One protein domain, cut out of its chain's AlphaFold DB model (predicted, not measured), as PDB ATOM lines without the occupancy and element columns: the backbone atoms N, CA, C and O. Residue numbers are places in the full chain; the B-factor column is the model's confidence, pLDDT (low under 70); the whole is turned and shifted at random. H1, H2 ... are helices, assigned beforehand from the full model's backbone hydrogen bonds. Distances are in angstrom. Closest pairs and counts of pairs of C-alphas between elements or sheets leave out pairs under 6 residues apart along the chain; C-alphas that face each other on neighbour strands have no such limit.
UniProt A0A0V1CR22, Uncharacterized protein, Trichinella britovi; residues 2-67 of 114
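This is residues 2 to 67 of the 114 residues of an uncharacterized protein of Trichinella britovi (UniProt A0A0V1CR22). A long tail with no named element, residues 2 to 20, sticks out from two helices that meet roughly as an L: the end of H1 comes up to the first part of H2, and there is no packed core. The tail and the longer helix, H2, reach away from this corner, and the far part of H2 stands largely free. The printed part has 66 residues with two named helices, H1 then H2, no named strand, and the class all helix. It is extended, with a radius of gyration of the C-alphas of 18.4 A, and elongated, with spans of 56 by 32 by 18 A.

Residues 2 to 25, of which 21 to 25 belong to H1, residues 21 to 33, stand free. A short link of 6 residues joins H1 to H2, residues 40 to 62. The two helices only just touch, with 3 pairs of C-alphas within 8 A. The closest C-alphas are those of Ala 33 and Leu 46, 7.4 A apart; H1 touches with residues 29 to 33 alone and H2 with residue 46 alone. Their lines are only just about perpendicular, at 73 degrees. In both helices every O i to N i+4 pair is within hydrogen-bond range.

H1 runs 18.0 A from C-alpha 21 at (181.943, 115.879, 193.044) to C-alpha 33. H2 runs 32.9 A from C-alpha 40 at (203.565, 116.724, 195.777) to C-alpha 62 at (184.743, 89.921, 198.670).

The two C-alphas farthest apart are those of Thr 2 and Asn 65, at 56.8 A. The printed part has no cut. Its mean pLDDT is 75.2, and residues 2 to 22, 65 and 67 are under 70.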
ATOM      1  N   THR A   2     172.190 123.413 160.713       41.16
ATOM      2  CA  THR A   2     172.509 124.237 161.880       41.16
ATOM      3  C   THR A   2     173.751 123.664 162.545       41.16
ATOM      4  O   THR A   2     173.824 122.468 162.813       41.16
ATOM      5  N   ASP A   3     174.748 124.521 162.729       46.53
ATOM      6  CA  ASP A   3     175.996 124.236 163.428       46.53
ATOM      7  C   ASP A   3     175.684 124.093 164.928       46.53
ATOM      8  O   ASP A   3     175.872 125.014 165.718       46.53
ATOM      9  N   GLU A   4     175.113 122.948 165.318       46.75
ATOM     10  CA  GLU A   4     174.893 122.542 166.713       46.75
ATOM     11  C   GLU A   4     176.225 122.147 167.365       46.75
ATOM     12  O   GLU A   4     176.412 121.048 167.892       46.75
ATOM     13  N   ARG A   5     177.200 123.055 167.340       52.06
ATOM     14  CA  ARG A   5     178.382 122.953 168.189       52.06
ATOM     15  C   ARG A   5     177.979 123.293 169.612       52.06
ATOM     16  O   ARG A   5     178.204 124.394 170.097       52.06
ATOM     17  N   LEU A   6     177.377 122.303 170.262       53.75
ATOM     18  CA  LEU A   6     177.177 122.199 171.699       53.75
ATOM     19  C   LEU A   6     178.474 122.672 172.415       53.75
ATOM     20  O   LEU A   6     179.449 121.917 172.448       53.75
ATOM     21  N   PRO A   7     178.518 123.871 173.040       54.34
ATOM     22  CA  PRO A   7     179.695 124.392 173.748       54.34
ATOM     23  C   PRO A   7     179.910 123.694 175.105       54.34
ATOM     24  O   PRO A   7     180.583 124.208 175.989       54.34
ATOM     25  N   PHE A   8     179.338 122.504 175.294       52.56
ATOM     26  CA  PHE A   8     179.177 121.848 176.591       52.56
ATOM     27  C   PHE A   8     180.499 121.334 177.172       52.56
ATOM     28  O   PHE A   8     180.573 121.046 178.362       52.56
ATOM     29  N   TRP A   9     181.550 121.251 176.352       52.59
ATOM     30  CA  TRP A   9     182.886 120.833 176.781       52.59
ATOM     31  C   TRP A   9     183.825 122.005 177.093       52.59
ATOM     32  O   TRP A   9     184.862 121.786 177.717       52.59
ATOM     33  N   ASN A  10     183.484 123.237 176.691       58.12
ATOM     34  CA  ASN A  10     184.281 124.423 176.993       58.12
ATOM     35  C   ASN A  10     183.516 125.348 177.943       58.12
ATOM     36  O   ASN A  10     182.641 126.108 177.543       58.12
ATOM     37  N   VAL A  11     183.895 125.280 179.213       59.84
ATOM     38  CA  VAL A  11     183.308 126.064 180.308       59.84
ATOM     39  C   VAL A  11     184.138 127.305 180.651       59.84
ATOM     40  O   VAL A  11     183.921 127.947 181.677       59.84
ATOM     41  N   HIS A  12     185.120 127.646 179.811       51.97
ATOM     42  CA  HIS A  12     185.961 128.816 180.013       51.97
ATOM     43  C   HIS A  12     185.102 130.090 180.021       51.97
ATOM     44  O   HIS A  12     184.361 130.353 179.077       51.97
ATOM     45  N   ASN A  13     185.213 130.877 181.096       59.03
ATOM     46  CA  ASN A  13     184.465 132.121 181.317       59.03
ATOM     47  C   ASN A  13     182.932 131.968 181.474       59.03
ATOM     48  O   ASN A  13     182.201 132.953 181.382       59.03
ATOM     49  N   VAL A  14     182.434 130.755 181.741       61.22
ATOM     50  CA  VAL A  14     181.026 130.510 182.098       61.22
ATOM     51  C   VAL A  14     180.922 130.392 183.620       61.22
ATOM     52  O   VAL A  14     181.659 129.623 184.234       61.22
ATOM     53  N   ASN A  15     180.004 131.138 184.249       57.06
ATOM     54  CA  ASN A  15     179.753 131.069 185.694       57.06
ATOM     55  C   ASN A  15     178.965 129.797 186.051       57.06
ATOM     56  O   ASN A  15     177.780 129.838 186.387       57.06
ATOM     57  N   ILE A  16     179.618 128.646 185.906       57.53
ATOM     58  CA  ILE A  16     179.074 127.355 186.310       57.53
ATOM     59  C   ILE A  16     179.429 127.168 187.775       57.53
ATOM     60  O   ILE A  16     180.599 127.178 188.154       57.53
ATOM     61  N   ARG A  17     178.408 126.980 188.609       57.50
ATOM     62  CA  ARG A  17     178.600 126.608 190.009       57.50
ATOM     63  C   ARG A  17     179.434 125.326 190.050       57.50
ATOM     64  O   ARG A  17     178.945 124.270 189.658       57.50
ATOM     65  N   THR A  18     180.654 125.393 190.574       54.09
ATOM     66  CA  THR A  18     181.581 124.252 190.693       54.09
ATOM     67  C   THR A  18     181.169 123.232 191.749       54.09
ATOM     68  O   THR A  18     181.980 122.382 192.091       54.09
ATOM     69  N   ASN A  19     179.909 123.243 192.211       50.78
ATOM     70  CA  ASN A  19     179.340 122.228 193.098       50.78
ATOM     71  C   ASN A  19     179.216 120.880 192.364       50.78
ATOM     72  O   ASN A  19     178.129 120.401 192.048       50.78
ATOM     73  N   ASN A  20     180.368 120.315 192.050       65.31
ATOM     74  CA  ASN A  20     180.612 119.061 191.392       65.31
ATOM     75  C   ASN A  20     181.381 118.189 192.389       65.31
ATOM     76  O   ASN A  20     182.097 118.676 193.268       65.31
ATOM     77  N   HIS A  21     181.260 116.879 192.235       65.94
ATOM     78  CA  HIS A  21     181.943 115.879 193.044       65.94
ATOM     79  C   HIS A  21     183.452 116.144 193.150       65.94
ATOM     80  O   HIS A  21     184.059 115.838 194.174       65.94
ATOM     81  N   LEU A  22     184.066 116.731 192.121       69.88
ATOM     82  CA  LEU A  22     185.480 117.090 192.136       69.88
ATOM     83  C   LEU A  22     185.805 118.116 193.234       69.88
ATOM     84  O   LEU A  22     186.747 117.909 193.991       69.88
ATOM     85  N   GLU A  23     184.982 119.153 193.411       74.19
ATOM     86  CA  GLU A  23     185.153 120.125 194.500       74.19
ATOM     87  C   GLU A  23     184.906 119.472 195.872       74.19
ATOM     88  O   GLU A  23     185.661 119.687 196.821       74.19
ATOM     89  N   GLY A  24     183.903 118.593 195.974       79.94
ATOM     90  CA  GLY A  24     183.645 117.810 197.189       79.94
ATOM     91  C   GLY A  24     184.802 116.876 197.564       79.94
ATOM     92  O   GLY A  24     185.171 116.773 198.737       79.94
ATOM     93  N   TRP A  25     185.409 116.231 196.570       83.06
ATOM     94  CA  TRP A  25     186.574 115.371 196.742       83.06
ATOM     95  C   TRP A  25     187.805 116.185 197.148       83.06
ATOM     96  O   TRP A  25     188.459 115.837 198.130       83.06
ATOM     97  N   HIS A  26     188.052 117.328 196.498       81.38
ATOM     98  CA  HIS A  26     189.108 118.269 196.883       81.38
ATOM     99  C   HIS A  26     188.945 118.740 198.338       81.38
ATOM    100  O   HIS A  26     189.895 118.703 199.117       81.38
ATOM    101  N   ASN A  27     187.730 119.121 198.741       84.50
ATOM    102  CA  ASN A  27     187.443 119.554 200.110       84.50
ATOM    103  C   ASN A  27     187.670 118.438 201.137       84.50
ATOM    104  O   ASN A  27     188.189 118.693 202.225       84.50
ATOM    105  N   ARG A  28     187.303 117.195 200.808       84.81
ATOM    106  CA  ARG A  28     187.556 116.031 201.666       84.81
ATOM    107  C   ARG A  28     189.052 115.761 201.813       84.81
ATOM    108  O   ARG A  28     189.516 115.558 202.932       84.81
ATOM    109  N   LEU A  29     189.794 115.819 200.710       86.94
ATOM    110  CA  LEU A  29     191.236 115.608 200.706       86.94
ATOM    111  C   LEU A  29     191.958 116.692 201.520       86.94
ATOM    112  O   LEU A  29     192.782 116.371 202.369       86.94
ATOM    113  N   ASN A  30     191.558 117.957 201.376       87.94
ATOM    114  CA  ASN A  30     192.086 119.062 202.182       87.94
ATOM    115  C   ASN A  30     191.758 118.920 203.677       87.94
ATOM    116  O   ASN A  30     192.586 119.249 204.523       87.94
ATOM    117  N   ARG A  31     190.575 118.392 204.031       88.94
ATOM    118  CA  ARG A  31     190.235 118.081 205.432       88.94
ATOM    119  C   ARG A  31     191.116 116.976 206.008       88.94
ATOM    120  O   ARG A  31     191.531 117.101 207.154       88.94
ATOM    121  N   LYS A  32     191.414 115.926 205.235       88.56
ATOM    122  CA  LYS A  32     192.343 114.862 205.657       88.56
ATOM    123  C   LYS A  32     193.777 115.367 205.780       88.56
ATOM    124  O   LYS A  32     194.471 114.992 206.715       88.56
ATOM    125  N   ALA A  33     194.188 116.246 204.873       89.75
ATOM    126  CA  ALA A  33     195.495 116.886 204.906       89.75
ATOM    127  C   ALA A  33     195.647 117.934 206.024       89.75
ATOM    128  O   ALA A  33     196.763 118.297 206.382       89.75
ATOM    129  N   GLY A  34     194.536 118.484 206.526       91.81
ATOM    130  CA  GLY A  34     194.530 119.613 207.462       91.81
ATOM    131  C   GLY A  34     194.973 120.948 206.844       91.81
ATOM    132  O   GLY A  34     195.147 121.924 207.573       91.81
ATOM    133  N   LYS A  35     195.160 121.016 205.518       89.75
ATOM    134  CA  LYS A  35     195.622 122.207 204.788       89.75
ATOM    135  C   LYS A  35     195.137 122.218 203.337       89.75
ATOM    136  O   LYS A  35     194.792 121.182 202.778       89.75
ATOM    137  N   SER A  36     195.111 123.407 202.732       84.31
ATOM    138  CA  SER A  36     194.644 123.628 201.353       84.31
ATOM    139  C   SER A  36     195.721 123.432 200.284       84.31
ATOM    140  O   SER A  36     195.394 123.258 199.112       84.31
ATOM    141  N   HIS A  37     196.999 123.474 200.670       84.81
ATOM    142  CA  HIS A  37     198.135 123.365 199.758       84.81
ATOM    143  C   HIS A  37     199.074 122.262 200.243       84.81
ATOM    144  O   HIS A  37     199.806 122.437 201.217       84.81
ATOM    145  N   ASN A  38     199.021 121.121 199.559       85.25
ATOM    146  CA  ASN A  38     199.878 119.971 199.824       85.25
ATOM    147  C   ASN A  38     201.077 119.986 198.880       85.25
ATOM    148  O   ASN A  38     200.926 120.254 197.686       85.25
ATOM    149  N   GLY A  39     202.259 119.678 199.413       91.75
ATOM    150  CA  GLY A  39     203.405 119.337 198.582       91.75
ATOM    151  C   GLY A  39     203.119 118.062 197.784       91.75
ATOM    152  O   GLY A  39     202.284 117.249 198.175       91.75
ATOM    153  N   PHE A  40     203.818 117.864 196.666       90.94
ATOM    154  CA  PHE A  40     203.565 116.724 195.777       90.94
ATOM    155  C   PHE A  40     203.662 115.364 196.490       90.94
ATOM    156  O   PHE A  40     202.787 114.521 196.317       90.94
ATOM    157  N   TYR A  41     204.683 115.164 197.328       94.31
ATOM    158  CA  TYR A  41     204.867 113.907 198.062       94.31
ATOM    159  C   TYR A  41     203.819 113.700 199.161       94.31
ATOM    160  O   TYR A  41     203.319 112.593 199.316       94.31
ATOM    161  N   GLU A  42     203.411 114.763 199.855       91.00
ATOM    162  CA  GLU A  42     202.329 114.694 200.848       91.00
ATOM    163  C   GLU A  42     200.991 114.355 200.176       91.00
ATOM    164  O   GLU A  42     200.213 113.549 200.679       91.00
ATOM    165  N   LEU A  43     200.733 114.944 199.003       90.88
ATOM    166  CA  LEU A  43     199.578 114.598 198.186       90.88
ATOM    167  C   LEU A  43     199.641 113.131 197.745       90.88
ATOM    168  O   LEU A  43     198.635 112.434 197.826       90.88
ATOM    169  N   LEU A  44     200.805 112.647 197.306       93.19
ATOM    170  CA  LEU A  44     200.985 111.258 196.888       93.19
ATOM    171  C   LEU A  44     200.711 110.274 198.033       93.19
ATOM    172  O   LEU A  44     199.987 109.301 197.835       93.19
ATOM    173  N   GLU A  45     201.223 110.541 199.234       93.50
ATOM    174  CA  GLU A  45     200.957 109.721 200.423       93.50
ATOM    175  C   GLU A  45     199.469 109.700 200.787       93.50
ATOM    176  O   GLU A  45     198.911 108.632 201.045       93.50
ATOM    177  N   LEU A  46     198.799 110.858 200.739       91.12
ATOM    178  CA  LEU A  46     197.354 110.949 200.962       91.12
ATOM    179  C   LEU A  46     196.568 110.115 199.944       91.12
ATOM    180  O   LEU A  46     195.620 109.428 200.322       91.12
ATOM    181  N   LEU A  47     196.963 110.137 198.669       90.38
ATOM    182  CA  LEU A  47     196.318 109.345 197.620       90.38
ATOM    183  C   LEU A  47     196.533 107.839 197.812       90.38
ATOM    184  O   LEU A  47     195.594 107.065 197.631       90.38
ATOM    185  N   ILE A  48     197.734 107.420 198.219       91.31
ATOM    186  CA  ILE A  48     198.031 106.013 198.530       91.31
ATOM    187  C   ILE A  48     197.196 105.544 199.730       91.31
ATOM    188  O   ILE A  48     196.616 104.458 199.694       91.31
ATOM    189  N   ALA A  49     197.080 106.369 200.773       88.38
ATOM    190  CA  ALA A  49     196.260 106.058 201.939       88.38
ATOM    191  C   ALA A  49     194.764 105.946 201.588       88.38
ATOM    192  O   ALA A  49     194.096 105.020 202.048       88.38
ATOM    193  N   GLU A  50     194.239 106.845 200.746       86.31
ATOM    194  CA  GLU A  50     192.861 106.761 200.234       86.31
ATOM    195  C   GLU A  50     192.614 105.465 199.458       86.31
ATOM    196  O   GLU A  50     191.600 104.796 199.670       86.31
ATOM    197  N   GLN A  51     193.557 105.072 198.600       85.38
ATOM    198  CA  GLN A  51     193.454 103.825 197.847       85.38
ATOM    199  C   GLN A  51     193.431 102.599 198.776       85.38
ATOM    200  O   GLN A  51     192.595 101.715 198.594       85.38
ATOM    201  N   GLY A  52     194.262 102.574 199.825       87.94
ATOM    202  CA  GLY A  52     194.290 101.468 200.792       87.94
ATOM    203  C   GLY A  52     192.969 101.267 201.553       87.94
ATOM    204  O   GLY A  52     192.593 100.134 201.877       87.94
ATOM    205  N   VAL A  53     192.212 102.344 201.798       81.50
ATOM    206  CA  VAL A  53     190.859 102.263 202.382       81.50
ATOM    207  C   VAL A  53     189.888 101.591 201.411       81.50
ATOM    208  O   VAL A  53     189.101 100.732 201.817       81.50
ATOM    209  N   MET A  54     189.960 101.938 200.125       79.50
ATOM    210  CA  MET A  54     189.115 101.338 199.090       79.50
ATOM    211  C   MET A  54     189.420  99.854 198.898       79.50
ATOM    212  O   MET A  54     188.494  99.049 198.816       79.50
ATOM    213  N   ASP A  55     190.697  99.475 198.911       79.81
ATOM    214  CA  ASP A  55     191.105  98.074 198.811       79.81
ATOM    215  C   ASP A  55     190.578  97.262 200.002       79.81
ATOM    216  O   ASP A  55     190.063  96.158 199.828       79.81
ATOM    217  N   THR A  56     190.608  97.839 201.207       80.19
ATOM    218  CA  THR A  56     190.037  97.208 202.406       80.19
ATOM    219  C   THR A  56     188.525  97.022 202.278       80.19
ATOM    220  O   THR A  56     188.014  95.948 202.593       80.19
ATOM    221  N   LEU A  57     187.800  98.026 201.775       76.75
ATOM    222  CA  LEU A  57     186.360  97.918 201.522       76.75
ATOM    223  C   LEU A  57     186.052  96.832 200.486       76.75
ATOM    224  O   LEU A  57     185.160  96.015 200.700       76.75
ATOM    225  N   ILE A  58     186.813  96.772 199.392       81.50
ATOM    226  CA  ILE A  58     186.658  95.732 198.369       81.50
ATOM    227  C   ILE A  58     186.899  94.350 198.984       81.50
ATOM    228  O   ILE A  58     186.088  93.446 198.790       81.50
ATOM    229  N   GLN A  59     187.951  94.188 199.785       80.06
ATOM    230  CA  GLN A  59     188.241  92.925 200.463       80.06
ATOM    231  C   GLN A  59     187.167  92.541 201.486       80.06
ATOM    232  O   GLN A  59     186.819  91.366 201.593       80.06
ATOM    233  N   GLN A  60     186.575  93.494 202.210       76.50
ATOM    234  CA  GLN A  60     185.441  93.229 203.107       76.50
ATOM    235  C   GLN A  60     184.207  92.730 202.348       76.50
ATOM    236  O   GLN A  60     183.520  91.819 202.814       76.50
ATOM    237  N   VAL A  61     183.940  93.298 201.170       77.44
ATOM    238  CA  VAL A  61     182.847  92.853 200.299       77.44
ATOM    239  C   VAL A  61     183.130  91.461 199.734       77.44
ATOM    240  O   VAL A  61     182.258  90.597 199.793       77.44
ATOM    241  N   LEU A  62     184.345  91.214 199.241       82.25
ATOM    242  CA  LEU A  62     184.743  89.921 198.670       82.25
ATOM    243  C   LEU A  62     184.818  88.802 199.718       82.25
ATOM    244  O   LEU A  62     184.480  87.662 199.416       82.25
ATOM    245  N   SER A  63     185.220  89.119 200.950       81.88
ATOM    246  CA  SER A  63     185.302  88.156 202.058       81.88
ATOM    247  C   SER A  63     183.951  87.834 202.703       81.88
ATOM    248  O   SER A  63     183.893  86.981 203.584       81.88
ATOM    249  N   GLY A  64     182.865  88.512 202.308       74.56
ATOM    250  CA  GLY A  64     181.546  88.348 202.927       74.56
ATOM    251  C   GLY A  64     181.455  88.885 204.363       74.56
ATOM    252  O   GLY A  64     180.433  88.694 205.018       74.56
ATOM    253  N   ASN A  65     182.500  89.570 204.844       69.25
ATOM    254  CA  ASN A  65     182.560  90.187 206.171       69.25
ATOM    255  C   ASN A  65     181.803  91.520 206.240       69.25
ATOM    256  O   ASN A  65     181.473  91.989 207.330       69.25
ATOM    257  N   ALA A  66     181.523  92.146 205.094       70.25
ATOM    258  CA  ALA A  66     180.636  93.298 205.041       70.25
ATOM    259  C   ALA A  66     179.221  92.870 205.458       70.25
ATOM    260  O   ALA A  66     178.611  92.001 204.826       70.25
ATOM    261  N   THR A  67     178.676  93.477 206.518       68.44
ATOM    262  CA  THR A  67     177.317  93.133 206.935       68.44
ATOM    263  C   THR A  67     176.347  93.478 205.808       68.44
ATOM    264  O   THR A  67     176.471  94.493 205.113       68.44
TER     265      THR A  67